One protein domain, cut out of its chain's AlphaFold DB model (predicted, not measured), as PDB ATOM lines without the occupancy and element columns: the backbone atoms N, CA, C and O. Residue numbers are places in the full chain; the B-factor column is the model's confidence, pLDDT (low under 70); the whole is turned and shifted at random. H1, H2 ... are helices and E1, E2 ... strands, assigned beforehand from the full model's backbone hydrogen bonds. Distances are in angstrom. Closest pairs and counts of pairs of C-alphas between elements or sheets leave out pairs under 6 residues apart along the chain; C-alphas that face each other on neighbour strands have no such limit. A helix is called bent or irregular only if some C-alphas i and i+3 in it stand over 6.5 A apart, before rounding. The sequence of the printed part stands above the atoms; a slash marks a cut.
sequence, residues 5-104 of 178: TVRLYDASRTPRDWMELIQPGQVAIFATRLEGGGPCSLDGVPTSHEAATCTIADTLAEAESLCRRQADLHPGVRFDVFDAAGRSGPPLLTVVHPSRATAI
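Overview. This is residues 5 to 104 of the 178 residues of an uncharacterized protein of Vicinamibacteria bacterium TBR-22 (UniProt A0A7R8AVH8). A strongly twisted wall of five strands, in the order E1 E3 E2 E4 E5, has the long helix H1 packed on one face. Ser 12, in the long link after E1, and Thr 102, in small H2 by the E5 edge, mark the ends of the long axis. The printed part has 100 residues, with two named helices and five named strands in the order E1 E2 E3 H1 E4 E5 H2; neighbour strands are antiparallel. The class is mixed, with 46 residues, under half, in named elements; the whole is compact, with a radius of gyration of the C-alphas of 12.9 A and spans of 40 by 28 by 22 A.

Arrangement. Edge strand E1, residues 5 to 7, is antiparallel to E3, residues 53 to 57, with N 6 and O 54 within hydrogen-bond range at 2.9 A. E2, residues 27 to 33, forms a hairpin with E3, with N 29 and O 55 at 2.8 A. E4, residues 77 to 82, is antiparallel to E2, with N 30 and O 80 at 2.8 A. E5, residues 93 to 96, forms a hairpin with E4, with N 81 and O 93 at 2.8 A. H1, residues 60 to 73, is on the sheet, giving two layers, helix and sheet; its closest C-alphas to E5 are those of Ala 71 and Val 96, 5.5 A. E3, H1 and E4 form a split strand-helix-strand unit, two strands running the same way with E2 between them, its crossover right-handed. H2, residues 98 to 104, only grazes the sheet with residues 100 to 104 and is irregular, C-alphas 99 and 102 being 7.5 A apart. Every O i to N i+4 pair is within hydrogen-bond range in H1; in H2 0 of 3 are, beside 3 of 4 O i to N i+3 pairs.

Along the chain. E1 begins at C-alpha 5 (31.138, -30.370, -15.860). E2 is 19.9 A long, H1 20.0 A and E4 16.3 A. H2 ends at C-alpha 104 (48.487, -12.365, -14.035).

Size, cuts and confidence. The C-alphas of Ser 12 and Thr 102, 40.9 A apart, are the two farthest apart. The printed part has no cut. The links E1 to E2 and E2 to E3 are long, 19 residues each. Residues 102 to 104 have pLDDT under 70.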
ATOM      1  N   THR A   5      31.465 -31.751 -15.488       95.00
ATOM      2  CA  THR A   5      31.138 -30.370 -15.860       95.00
ATOM      3  C   THR A   5      29.669 -30.099 -15.586       95.00
ATOM      4  O   THR A   5      28.796 -30.852 -16.019       95.00
ATOM      5  N   VAL A   6      29.395 -29.019 -14.863       95.06
ATOM      6  CA  VAL A   6      28.053 -28.639 -14.428       95.06
ATOM      7  C   VAL A   6      27.795 -27.163 -14.705       95.06
ATOM      8  O   VAL A   6      28.707 -26.337 -14.680       95.06
ATOM      9  N   ARG A   7      26.533 -26.800 -14.949       94.38
ATOM     10  CA  ARG A   7      26.128 -25.388 -14.997       94.38
ATOM     11  C   ARG A   7      26.183 -24.782 -13.601       94.38
ATOM     12  O   ARG A   7      25.841 -25.463 -12.628       94.38
ATOM     13  N   LEU A   8      26.561 -23.503 -13.527       93.56
ATOM     14  CA  LEU A   8      26.586 -22.772 -12.255       93.56
ATOM     15  C   LEU A   8      25.195 -22.722 -11.629       93.56
ATOM     16  O   LEU A   8      25.032 -22.975 -10.443       93.56
ATOM     17  N   TYR A   9      24.187 -22.485 -12.459       93.31
ATOM     18  CA  TYR A   9      22.797 -22.562 -12.057       93.31
ATOM     19  C   TYR A   9      22.028 -23.453 -13.023       93.31
ATOM     20  O   TYR A   9      22.102 -23.275 -14.242       93.31
ATOM     21  N   ASP A  10      21.278 -24.400 -12.472       93.00
ATOM     22  CA  ASP A  10      20.359 -25.240 -13.226       93.00
ATOM     23  C   ASP A  10      19.041 -25.367 -12.458       93.00
ATOM     24  O   ASP A  10      18.980 -25.984 -11.396       93.00
ATOM     25  N   ALA A  11      17.973 -24.771 -12.996       92.75
ATOM     26  CA  ALA A  11      16.651 -24.779 -12.371       92.75
ATOM     27  C   ALA A  11      16.036 -26.186 -12.278       92.75
ATOM     28  O   ALA A  11      15.149 -26.405 -11.450       92.75
ATOM     29  N   SER A  12      16.491 -27.115 -13.125       93.25
ATOM     30  CA  SER A  12      16.009 -28.497 -13.188       93.25
ATOM     31  C   SER A  12      16.789 -29.460 -12.287       93.25
ATOM     32  O   SER A  12      16.345 -30.586 -12.064       93.25
ATOM     33  N   ARG A  13      17.927 -29.018 -11.735       93.62
ATOM     34  CA  ARG A  13      18.781 -29.798 -10.834       93.62
ATOM     35  C   ARG A  13      18.426 -29.534  -9.370       93.62
ATOM     36  O   ARG A  13      18.108 -28.408  -8.990       93.62
ATOM     37  N   THR A  14      18.569 -30.559  -8.533       90.38
ATOM     38  CA  THR A  14      18.557 -30.429  -7.068       90.38
ATOM     39  C   THR A  14      19.887 -30.957  -6.526       90.38
ATOM     40  O   THR A  14      20.135 -32.154  -6.670       90.38
ATOM     41  N   PRO A  15      20.744 -30.117  -5.922       92.31
ATOM     42  CA  PRO A  15      20.591 -28.676  -5.707       92.31
ATOM     43  C   PRO A  15      20.771 -27.829  -6.980       92.31
ATOM     44  O   PRO A  15      21.440 -28.228  -7.938       92.31
ATOM     45  N   ARG A  16      20.157 -26.640  -6.996       93.62
ATOM     46  CA  ARG A  16      20.181 -25.737  -8.165       93.62
ATOM     47  C   ARG A  16      21.525 -25.042  -8.330       93.62
ATOM     48  O   ARG A  16      21.988 -24.879  -9.459       93.62
ATOM     49  N   ASP A  17      22.148 -24.647  -7.222       92.69
ATOM     50  CA  ASP A  17      23.461 -24.003  -7.202       92.69
ATOM     51  C   ASP A  17      24.578 -25.052  -7.281       92.69
ATOM     52  O   ASP A  17      24.473 -26.139  -6.716       92.69
ATOM     53  N   TRP A  18      25.640 -24.743  -8.021       92.88
ATOM     54  CA  TRP A  18      26.815 -25.602  -8.136       92.88
ATOM     55  C   TRP A  18      27.587 -25.725  -6.821       92.88
ATOM     56  O   TRP A  18      28.199 -26.764  -6.598       92.88
ATOM     57  N   MET A  19      27.570 -24.707  -5.952       93.00
ATOM     58  CA  MET A  19      28.318 -24.741  -4.686       93.00
ATOM     59  C   MET A  19      27.811 -25.856  -3.770       93.00
ATOM     60  O   MET A  19      28.599 -26.532  -3.120       93.00
ATOM     61  N   GLU A  20      26.500 -26.098  -3.781       92.94
ATOM     62  CA  GLU A  20      25.856 -27.163  -3.005       92.94
ATOM     63  C   GLU A  20      26.151 -28.570  -3.554       92.94
ATOM     64  O   GLU A  20      25.876 -29.561  -2.880       92.94
ATOM     65  N   LEU A  21      26.710 -28.682  -4.767       92.81
ATOM     66  CA  LEU A  21      27.151 -29.963  -5.326       92.81
ATOM     67  C   LEU A  21      28.532 -30.391  -4.827       92.81
ATOM     68  O   LEU A  21      28.885 -31.559  -4.979       92.81
ATOM     69  N   ILE A  22      29.327 -29.462  -4.293       93.19
ATOM     70  CA  ILE A  22      30.718 -29.732  -3.932       93.19
ATOM     71  C   ILE A  22      30.760 -30.455  -2.600       93.19
ATOM     72  O   ILE A  22      30.407 -29.900  -1.558       93.19
ATOM     73  N   GLN A  23      31.233 -31.696  -2.633       92.62
ATOM     74  CA  GLN A  23      31.469 -32.467  -1.423       92.62
ATOM     75  C   GLN A  23      32.771 -32.027  -0.739       92.62
ATOM     76  O   GLN A  23      33.662 -31.476  -1.391       92.62
ATOM     77  N   PRO A  24      32.929 -32.283   0.573       90.00
ATOM     78  CA  PRO A  24      34.195 -32.050   1.260       90.00
ATOM     79  C   PRO A  24      35.369 -32.710   0.519       90.00
ATOM     80  O   PRO A  24      35.293 -33.879   0.155       90.00
ATOM     81  N   GLY A  25      36.441 -31.949   0.283       89.75
ATOM     82  CA  GLY A  25      37.616 -32.390  -0.480       89.75
ATOM     83  C   GLY A  25      37.555 -32.077  -1.980       89.75
ATOM     84  O   GLY A  25      38.595 -31.767  -2.563       89.75
ATOM     85  N   GLN A  26      36.359 -32.037  -2.576       94.88
ATOM     86  CA  GLN A  26      36.189 -31.684  -3.985       94.88
ATOM     87  C   GLN A  26      36.429 -30.192  -4.232       94.88
ATOM     88  O   GLN A  26      36.266 -29.342  -3.349       94.88
ATOM     89  N   VAL A  27      36.794 -29.871  -5.469       96.50
ATOM     90  CA  VAL A  27      37.052 -28.498  -5.913       96.50
ATOM     91  C   VAL A  27      36.400 -28.235  -7.264       96.50
ATOM     92  O   VAL A  27      36.237 -29.142  -8.078       96.50
ATOM     93  N   ALA A  28      36.052 -26.980  -7.530       97.06
ATOM     94  CA  ALA A  28      35.524 -26.542  -8.815       97.06
ATOM     95  C   ALA A  28      36.514 -25.667  -9.570       97.06
ATOM     96  O   ALA A  28      37.090 -24.724  -9.032       97.06
ATOM     97  N   ILE A  29      36.632 -25.939 -10.858       97.62
ATOM     98  CA  ILE A  29      37.495 -25.259 -11.807       97.62
ATOM     99  C   ILE A  29      36.629 -24.355 -12.676       97.62
ATOM    100  O   ILE A  29      35.618 -24.782 -13.240       97.62
ATOM    101  N   PHE A  30      37.054 -23.109 -12.826       97.06
ATOM    102  CA  PHE A  30      36.445 -22.137 -13.717       97.06
ATOM    103  C   PHE A  30      37.439 -21.704 -14.774       97.06
ATOM    104  O   PHE A  30      38.521 -21.225 -14.443       97.06
ATOM    105  N   ALA A  31      37.040 -21.796 -16.036       96.81
ATOM    106  CA  ALA A  31      37.813 -21.283 -17.152       96.81
ATOM    107  C   ALA A  31      37.335 -19.870 -17.521       96.81
ATOM    108  O   ALA A  31      36.140 -19.611 -17.680       96.81
ATOM    109  N   THR A  32      38.277 -18.941 -17.646       95.31
ATOM    110  CA  THR A  32      38.031 -17.543 -18.018       95.31
ATOM    111  C   THR A  32      39.021 -17.127 -19.093       95.31
ATOM    112  O   THR A  32      40.218 -17.381 -18.967       95.31
ATOM    113  N   ARG A  33      38.568 -16.442 -20.140       93.94
ATOM    114  CA  ARG A  33      39.481 -15.891 -21.147       93.94
ATOM    115  C   ARG A  33      40.330 -14.772 -20.554       93.94
ATOM    116  O   ARG A  33      39.807 -13.855 -19.926       93.94
ATOM    117  N   LEU A  34      41.634 -14.808 -20.818       90.88
ATOM    118  CA  LEU A  34      42.554 -13.724 -20.459       90.88
ATOM    119  C   LEU A  34      42.184 -12.424 -21.174       90.88
ATOM    120  O   LEU A  34      42.227 -11.344 -20.592       90.88
ATOM    121  N   GLU A  35      41.784 -12.543 -22.437       86.19
ATOM    122  CA  GLU A  35      41.281 -11.430 -23.229       86.19
ATOM    123  C   GLU A  35      39.810 -11.178 -22.882       86.19
ATOM    124  O   GLU A  35      38.934 -11.982 -23.202       86.19
ATOM    125  N   GLY A  36      39.546 -10.065 -22.201       83.56
ATOM    126  CA  GLY A  36      38.194  -9.599 -21.882       83.56
ATOM    127  C   GLY A  36      37.567 -10.197 -20.619       83.56
ATOM    128  O   GLY A  36      36.539  -9.693 -20.181       83.56
ATOM    129  N   GLY A  37      38.164 -11.223 -20.002       88.75
ATOM    130  CA  GLY A  37      37.682 -11.769 -18.726       88.75
ATOM    131  C   GLY A  37      36.348 -12.522 -18.807       88.75
ATOM    132  O   GLY A  37      35.722 -12.760 -17.776       88.75
ATOM    133  N   GLY A  38      35.893 -12.873 -20.014       93.06
ATOM    134  CA  GLY A  38      34.636 -13.593 -20.225       93.06
ATOM    135  C   GLY A  38      34.729 -15.074 -19.836       93.06
ATOM    136  O   GLY A  38      35.811 -15.665 -19.959       93.06
ATOM    137  N   PRO A  39      33.624 -15.696 -19.382       95.06
ATOM    138  CA  PRO A  39      33.605 -17.119 -19.073       95.06
ATOM    139  C   PRO A  39      33.793 -17.958 -20.345       95.06
ATOM    140  O   PRO A  39      33.421 -17.562 -21.454       95.06
ATOM    141  N   CYS A  40      34.388 -19.130 -20.178       96.00
ATOM    142  CA  CYS A  40      34.530 -20.118 -21.240       96.00
ATOM    143  C   CYS A  40      34.434 -21.536 -20.671       96.00
ATOM    144  O   CYS A  40      34.482 -21.732 -19.456       96.00
ATOM    145  N   SER A  41      34.270 -22.523 -21.547       94.81
ATOM    146  CA  SER A  41      34.388 -23.934 -21.184       94.81
ATOM    147  C   SER A  41      35.840 -24.303 -20.860       94.81
ATOM    148  O   SER A  41      36.767 -23.522 -21.092       94.81
ATOM    149  N   LEU A  42      36.043 -25.522 -20.352       93.94
ATOM    150  CA  LEU A  42      37.374 -26.063 -20.080       93.94
ATOM    151  C   LEU A  42      38.262 -26.103 -21.343       93.94
ATOM    152  O   LEU A  42      39.460 -25.867 -21.243       93.94
ATOM    153  N   ASP A  43      37.651 -26.298 -22.514       94.06
ATOM    154  CA  ASP A  43      38.310 -26.310 -23.831       94.06
ATOM    155  C   ASP A  43      38.478 -24.895 -24.435       94.06
ATOM    156  O   ASP A  43      38.698 -24.717 -25.634       94.06
ATOM    157  N   GLY A  44      38.278 -23.847 -23.630       92.12
ATOM    158  CA  GLY A  44      38.452 -22.453 -24.041       92.12
ATOM    159  C   GLY A  44      37.365 -21.892 -24.963       92.12
ATOM    160  O   GLY A  44      37.518 -20.780 -25.473       92.12
ATOM    161  N   VAL A  45      36.250 -22.604 -25.163       94.69
ATOM    162  CA  VAL A  45      35.128 -22.113 -25.977       94.69
ATOM    163  C   VAL A  45      34.371 -21.034 -25.191       94.69
ATOM    164  O   VAL A  45      33.915 -21.318 -24.082       94.69
ATOM    165  N   PRO A  46      34.220 -19.800 -25.712       94.75
ATOM    166  CA  PRO A  46      33.502 -18.736 -25.013       94.75
ATOM    167  C   PRO A  46      32.061 -19.132 -24.682       94.75
ATOM    168  O   PRO A  46      31.362 -19.695 -25.524       94.75
ATOM    169  N   THR A  47      31.601 -18.787 -23.483       93.62
ATOM    170  CA  THR A  47      30.214 -19.001 -23.054       93.62
ATOM    171  C   THR A  47      29.582 -17.686 -22.606       93.62
ATOM    172  O   THR A  47      30.269 -16.709 -22.310       93.62
ATOM    173  N   SER A  48      28.249 -17.624 -22.592       92.69
ATOM    174  CA  SER A  48      27.548 -16.522 -21.929       92.69
ATOM    175  C   SER A  48      27.575 -16.722 -20.413       92.69
ATOM    176  O   SER A  48      27.748 -17.839 -19.926       92.69
ATOM    177  N   HIS A  49      27.350 -15.657 -19.643       87.25
ATOM    178  CA  HIS A  49      27.260 -15.765 -18.182       87.25
ATOM    179  C   HIS A  49      26.127 -16.699 -17.718       87.25
ATOM    180  O   HIS A  49      26.291 -17.409 -16.731       87.25
ATOM    181  N   GLU A  50      25.014 -16.758 -18.450       88.44
ATOM    182  CA  GLU A  50      23.881 -17.652 -18.153       88.44
ATOM    183  C   GLU A  50      24.177 -19.124 -18.482       88.44
ATOM    184  O   GLU A  50      23.610 -20.046 -17.888       88.44
ATOM    185  N   ALA A  51      25.071 -19.362 -19.442       89.75
ATOM    186  CA  ALA A  51      25.541 -20.688 -19.827       89.75
ATOM    187  C   ALA A  51      26.876 -21.051 -19.160       89.75
ATOM    188  O   ALA A  51      27.497 -22.041 -19.542       89.75
ATOM    189  N   ALA A  52      27.327 -20.265 -18.179       92.81
ATOM    190  CA  ALA A  52      28.579 -20.520 -17.496       92.81
ATOM    191  C   ALA A  52      28.541 -21.880 -16.785       92.81
ATOM    192  O   ALA A  52      27.541 -22.283 -16.175       92.81
ATOM    193  N   THR A  53      29.666 -22.579 -16.862       95.25
ATOM    194  CA  THR A  53      29.873 -23.892 -16.259       95.25
ATOM    195  C   THR A  53      31.092 -23.865 -15.353       95.25
ATOM    196  O   THR A  53      32.007 -23.063 -15.554       95.25
ATOM    197  N   CYS A  54      31.129 -24.771 -14.389       95.75
ATOM    198  CA  CYS A  54      32.351 -25.154 -13.704       95.75
ATOM    199  C   CYS A  54      32.584 -26.653 -13.876       95.75
ATOM    200  O   CYS A  54      31.665 -27.421 -14.172       95.75
ATOM    201  N   THR A  55      33.832 -27.055 -13.701       97.12
ATOM    202  CA  THR A  55      34.243 -28.453 -13.753       97.12
ATOM    203  C   THR A  55      34.653 -28.881 -12.351       97.12
ATOM    204  O   THR A  55      35.575 -28.305 -11.787       97.12
ATOM    205  N   ILE A  56      33.953 -29.852 -11.772       96.62
ATOM    206  CA  ILE A  56      34.224 -30.387 -10.435       96.62
ATOM    207  C   ILE A  56      35.219 -31.543 -10.563       96.62
ATOM    208  O   ILE A  56      35.041 -32.422 -11.412       96.62
ATOM    209  N   ALA A  57      36.259 -31.518  -9.733       96.62
ATOM    210  CA  ALA A  57      37.268 -32.564  -9.602       96.62
ATOM    211  C   ALA A  57      37.300 -33.094  -8.163       96.62
ATOM    212  O   ALA A  57      36.985 -32.360  -7.220       96.62
ATOM    213  N   ASP A  58      37.710 -34.353  -8.002       94.94
ATOM    214  CA  ASP A  58      37.649 -35.042  -6.710       94.94
ATOM    215  C   ASP A  58      38.697 -34.519  -5.716       94.94
ATOM    216  O   ASP A  58      38.475 -34.551  -4.508       94.94
ATOM    217  N   THR A  59      39.828 -34.009  -6.218       94.62
ATOM    218  CA  THR A  59      40.930 -33.479  -5.398       94.62
ATOM    219  C   THR A  59      41.571 -32.242  -6.020       94.62
ATOM    220  O   THR A  59      41.517 -32.031  -7.239       94.62
ATOM    221  N   LEU A  60      42.253 -31.442  -5.191       94.94
ATOM    222  CA  LEU A  60      43.023 -30.286  -5.656       94.94
ATOM    223  C   LEU A  60      44.172 -30.692  -6.594       94.94
ATOM    224  O   LEU A  60      44.387 -30.035  -7.612       94.94
ATOM    225  N   ALA A  61      44.862 -31.798  -6.302       94.75
ATOM    226  CA  ALA A  61      45.955 -32.310  -7.133       94.75
ATOM    227  C   ALA A  61      45.477 -32.747  -8.532       94.75
ATOM    228  O   ALA A  61      46.138 -32.486  -9.543       94.75
ATOM    229  N   GLU A  62      44.302 -33.381  -8.617       94.81
ATOM    230  CA  GLU A  62      43.681 -33.719  -9.901       94.81
ATOM    231  C   GLU A  62      43.297 -32.458 -10.679       94.81
ATOM    232  O   GLU A  62      43.612 -32.352 -11.870       94.81
ATOM    233  N   ALA A  63      42.682 -31.483 -10.006       96.38
ATOM    234  CA  ALA A  63      42.327 -30.207 -10.611       96.38
ATOM    235  C   ALA A  63      43.556 -29.479 -11.164       96.38
ATOM    236  O   ALA A  63      43.522 -28.991 -12.292       96.38
ATOM    237  N   GLU A  64      44.661 -29.447 -10.419       96.12
ATOM    238  CA  GLU A  64      45.924 -28.853 -10.858       96.12
ATOM    239  C   GLU A  64      46.473 -29.531 -12.118       96.12
ATOM    240  O   GLU A  64      46.804 -28.851 -13.092       96.12
ATOM    241  N   SER A  65      46.535 -30.866 -12.129       96.44
ATOM    242  CA  SER A  65      47.002 -31.647 -13.283       96.44
ATOM    243  C   SER A  65      46.142 -31.404 -14.526       96.44
ATOM    244  O   SER A  65      46.664 -31.220 -15.631       96.44
ATOM    245  N   LEU A  66      44.818 -31.356 -14.351       96.50
ATOM    246  CA  LEU A  66      43.879 -31.054 -15.426       96.50
ATOM    247  C   LEU A  66      44.068 -29.625 -15.946       96.50
ATOM    248  O   LEU A  66      44.214 -29.429 -17.151       96.50
ATOM    249  N   CYS A  67      44.122 -28.639 -15.049       96.81
ATOM    250  CA  CYS A  67      44.276 -27.232 -15.409       96.81
ATOM    251  C   CYS A  67      45.595 -26.962 -16.136       96.81
ATOM    252  O   CYS A  67      45.603 -26.204 -17.099       96.81
ATOM    253  N   ARG A  68      46.706 -27.580 -15.713       96.25
ATOM    254  CA  ARG A  68      48.009 -27.424 -16.384       96.25
ATOM    255  C   ARG A  68      47.957 -27.929 -17.819       96.25
ATOM    256  O   ARG A  68      48.296 -27.196 -18.738       96.25
ATOM    257  N   ARG A  69      47.426 -29.136 -18.009       96.56
ATOM    258  CA  ARG A  69      47.264 -29.735 -19.338       96.56
ATOM    259  C   ARG A  69      46.373 -28.886 -20.243       96.56
ATOM    260  O   ARG A  69      46.675 -28.715 -21.417       96.56
ATOM    261  N   GLN A  70      45.287 -28.340 -19.697       97.25
ATOM    262  CA  GLN A  70      44.380 -27.478 -20.452       97.25
ATOM    263  C   GLN A  70      44.980 -26.098 -20.737       97.25
ATOM    264  O   GLN A  70      44.747 -25.542 -21.804       97.25
ATOM    265  N   ALA A  71      45.806 -25.561 -19.840       95.88
ATOM    266  CA  ALA A  71      46.551 -24.331 -20.084       95.88
ATOM    267  C   ALA A  71      47.579 -24.488 -21.214       95.88
ATOM    268  O   ALA A  71      47.749 -23.552 -21.996       95.88
ATOM    269  N   ASP A  72      48.204 -25.662 -21.338       96.25
ATOM    270  CA  ASP A  72      49.095 -25.994 -22.458       96.25
ATOM    271  C   ASP A  72      48.345 -26.021 -23.800       96.25
ATOM    272  O   ASP A  72      48.847 -25.513 -24.803       96.25
ATOM    273  N   LEU A  73      47.115 -26.548 -23.818       96.62
ATOM    274  CA  LEU A  73      46.265 -26.589 -25.016       96.62
ATOM    275  C   LEU A  73      45.621 -25.234 -25.345       96.62
ATOM    276  O   LEU A  73      45.441 -24.896 -26.517       96.62
ATOM    277  N   HIS A  74      45.302 -24.437 -24.325       96.19
ATOM    278  CA  HIS A  74      44.579 -23.174 -24.451       96.19
ATOM    279  C   HIS A  74      45.317 -22.015 -23.758       96.19
ATOM    280  O   HIS A  74      44.861 -21.508 -22.728       96.19
ATOM    281  N   PRO A  75      46.411 -21.489 -24.351       94.62
ATOM    282  CA  PRO A  75      47.237 -20.465 -23.709       94.62
ATOM    283  C   PRO A  75      46.533 -19.139 -23.398       94.62
ATOM    284  O   PRO A  75      47.043 -18.329 -22.626       94.62
ATOM    285  N   GLY A  76      45.380 -18.883 -24.023       94.00
ATOM    286  CA  GLY A  76      44.550 -17.696 -23.798       94.00
ATOM    287  C   GLY A  76      43.568 -17.812 -22.627       94.00
ATOM    288  O   GLY A  76      42.770 -16.892 -22.426       94.00
ATOM    289  N   VAL A  77      43.583 -18.921 -21.884       95.31
ATOM    290  CA  VAL A  77      42.617 -19.228 -20.823       95.31
ATOM    291  C   VAL A  77      43.299 -19.238 -19.456       95.31
ATOM    292  O   VAL A  77      44.427 -19.703 -19.294       95.31
ATOM    293  N   ARG A  78      42.588 -18.705 -18.463       95.12
ATOM    294  CA  ARG A  78      42.905 -18.799 -17.044       95.12
ATOM    295  C   ARG A  78      41.962 -19.765 -16.359       95.12
ATOM    296  O   ARG A  78      40.749 -19.630 -16.493       95.12
ATOM    297  N   PHE A  79      42.530 -20.675 -15.582       96.44
ATOM    298  CA  PHE A  79      41.787 -21.623 -14.770       96.44
ATOM    299  C   PHE A  79      41.901 -21.226 -13.302       96.44
ATOM    300  O   PHE A  79      43.000 -21.176 -12.756       96.44
ATOM    301  N   ASP A  80      40.771 -20.926 -12.672       95.75
ATOM    302  CA  ASP A  80      40.680 -20.593 -11.252       95.75
ATOM    303  C   ASP A  80      39.958 -21.729 -10.513       95.75
ATOM    304  O   ASP A  80      38.847 -22.109 -10.885       95.75
ATOM    305  N   VAL A  81      40.590 -22.273  -9.474       96.31
ATOM    306  CA  VAL A  81      40.097 -23.402  -8.676       96.31
ATOM    307  C   VAL A  81      39.566 -22.897  -7.338       96.31
ATOM    308  O   VAL A  81      40.261 -22.159  -6.638       96.31
ATOM    309  N   PHE A  82      38.361 -23.308  -6.961       95.31
ATOM    310  CA  PHE A  82      37.682 -22.919  -5.725       95.31
ATOM    311  C   PHE A  82      37.194 -24.147  -4.951       95.31
ATOM    312  O   PHE A  82      36.912 -25.190  -5.536       95.31
ATOM    313  N   ASP A  83      37.081 -23.997  -3.636       93.62
ATOM    314  CA  ASP A  83      36.410 -24.942  -2.741       93.62
ATOM    315  C   ASP A  83      34.885 -24.703  -2.729       93.62
ATOM    316  O   ASP A  83      34.345 -23.885  -3.484       93.62
ATOM    317  N   ALA A  84      34.183 -25.392  -1.826       90.25
ATOM    318  CA  ALA A  84      32.747 -25.231  -1.601       90.25
ATOM    319  C   ALA A  84      32.335 -23.823  -1.113       90.25
ATOM    320  O   ALA A  84      31.166 -23.462  -1.233       90.25
ATOM    321  N   ALA A  85      33.261 -22.992  -0.603       89.25
ATOM    322  CA  ALA A  85      32.962 -21.591  -0.264       89.25
ATOM    323  C   ALA A  85      32.839 -20.700  -1.516       89.25
ATOM    324  O   ALA A  85      32.461 -19.521  -1.436       89.25
ATOM    325  N   GLY A  86      33.173 -21.262  -2.678       88.62
ATOM    326  CA  GLY A  86      33.009 -20.665  -3.982       88.62
ATOM    327  C   GLY A  86      33.809 -19.381  -4.162       88.62
ATOM    328  O   GLY A  86      34.932 -19.234  -3.684       88.62
ATOM    329  N   ARG A  87      33.226 -18.420  -4.883       87.31
ATOM    330  CA  ARG A  87      33.902 -17.171  -5.284       87.31
ATOM    331  C   ARG A  87      33.878 -16.070  -4.215       87.31
ATOM    332  O   ARG A  87      34.205 -14.925  -4.515       87.31
ATOM    333  N   SER A  88      33.481 -16.391  -2.984       85.56
ATOM    334  CA  SER A  88      33.469 -15.439  -1.864       85.56
ATOM    335  C   SER A  88      34.880 -15.034  -1.407       85.56
ATOM    336  O   SER A  88      35.062 -13.973  -0.809       85.56
ATOM    337  N   GLY A  89      35.887 -15.856  -1.721       81.06
ATOM    338  CA  GLY A  89      37.299 -15.602  -1.451       81.06
ATOM    339  C   GLY A  89      38.184 -15.749  -2.694       81.06
ATOM    340  O   GLY A  89      37.695 -16.049  -3.784       81.06
ATOM    341  N   PRO A  90      39.507 -15.548  -2.547       86.25
ATOM    342  CA  PRO A  90      40.448 -15.816  -3.627       86.25
ATOM    343  C   PRO A  90      40.452 -17.314  -3.981       86.25
ATOM    344  O   PRO A  90      40.232 -18.144  -3.087       86.25
ATOM    345  N   PRO A  91      40.743 -17.671  -5.245       92.00
ATOM    346  CA  PRO A  91      40.864 -19.067  -5.654       92.00
ATOM    347  C   PRO A  91      41.953 -19.782  -4.849       92.00
ATOM    348  O   PRO A  91      42.948 -19.169  -4.458       92.00
ATOM    349  N   LEU A  92      41.778 -21.083  -4.619       92.19
ATOM    350  CA  LEU A  92      42.789 -21.964  -4.031       92.19
ATOM    351  C   LEU A  92      44.002 -22.088  -4.949       92.19
ATOM    352  O   LEU A  92      45.142 -21.956  -4.512       92.19
ATOM    353  N   LEU A  93      43.761 -22.230  -6.250       92.06
ATOM    354  CA  LEU A  93      44.782 -22.360  -7.280       92.06
ATOM    355  C   LEU A  93      44.373 -21.539  -8.505       92.06
ATOM    356  O   LEU A  93      43.212 -21.544  -8.893       92.06
ATOM    357  N   THR A  94      45.324 -20.830  -9.107       93.31
ATOM    358  CA  THR A  94      45.131 -20.197 -10.416       93.31
ATOM    359  C   THR A  94      46.204 -20.749 -11.333       93.31
ATOM    360  O   THR A  94      47.388 -20.637 -11.021       93.31
ATOM    361  N   VAL A  95      45.795 -21.347 -12.446       94.06
ATOM    362  CA  VAL A  95      46.695 -21.919 -13.448       94.06
ATOM    363  C   VAL A  95      46.511 -21.179 -14.756       94.06
ATOM    364  O   VAL A  95      45.390 -21.002 -15.235       94.06
ATOM    365  N   VAL A  96      47.634 -20.777 -15.340       94.19
ATOM    366  CA  VAL A  96      47.724 -20.200 -16.678       94.19
ATOM    367  C   VAL A  96      48.918 -20.746 -17.410       94.19
ATOM    368  O   VAL A  96      49.853 -21.262 -16.799       94.19
ATOM    369  N   HIS A  97      48.895 -20.583 -18.725       94.00
ATOM    370  CA  HIS A  97      50.026 -20.955 -19.544       94.00
ATOM    371  C   HIS A  97      51.277 -20.156 -19.134       94.00
ATOM    372  O   HIS A  97      51.180 -18.931 -18.970       94.00
ATOM    373  N   PRO A  98      52.460 -20.791 -19.020       88.94
ATOM    374  CA  PRO A  98      53.685 -20.129 -18.572       88.94
ATOM    375  C   PRO A  98      54.038 -18.860 -19.360       88.94
ATOM    376  O   PRO A  98      54.445 -17.861 -18.774       88.94
ATOM    377  N   SER A  99      53.799 -18.839 -20.678       88.75
ATOM    378  CA  SER A  99      54.052 -17.647 -21.515       88.75
ATOM    379  C   SER A  99      53.148 -16.446 -21.202       88.75
ATOM    380  O   SER A  99      53.426 -15.334 -21.648       88.75
ATOM    381  N   ARG A 100      52.063 -16.655 -20.448       84.19
ATOM    382  CA  ARG A 100      51.105 -15.628 -20.019       84.19
ATOM    383  C   ARG A 100      51.113 -15.408 -18.502       84.19
ATOM    384  O   ARG A 100      50.348 -14.572 -18.026       84.19
ATOM    385  N   ALA A 101      51.977 -16.095 -17.749       77.19
ATOM    386  CA  ALA A 101      52.051 -15.985 -16.290       77.19
ATOM    387  C   ALA A 101      52.286 -14.537 -15.828       77.19
ATOM    388  O   ALA A 101      51.588 -14.042 -14.942       77.19
ATOM    389  N   THR A 102      53.153 -13.804 -16.529       68.75
ATOM    390  CA  THR A 102      53.473 -12.395 -16.243       68.75
ATOM    391  C   THR A 102      52.275 -11.449 -16.365       68.75
ATOM    392  O   THR A 102      52.244 -10.414 -15.701       68.75
ATOM    393  N   ALA A 103      51.262 -11.800 -17.168       64.75
ATOM    394  CA  ALA A 103      50.043 -11.006 -17.318       64.75
ATOM    395  C   ALA A 103      49.110 -11.113 -16.097       64.75
ATOM    396  O   ALA A 103      48.253 -10.251 -15.905       64.75
ATOM    397  N   ILE A 104      49.277 -12.144 -15.259       65.06
ATOM    398  CA  ILE A 104      48.487 -12.365 -14.035       65.06
ATOM    399  C   ILE A 104      49.314 -12.153 -12.769       65.06
ATOM    400  O   ILE A 104      48.760 -11.747 -11.748       65.06
TER     401      ILE A 104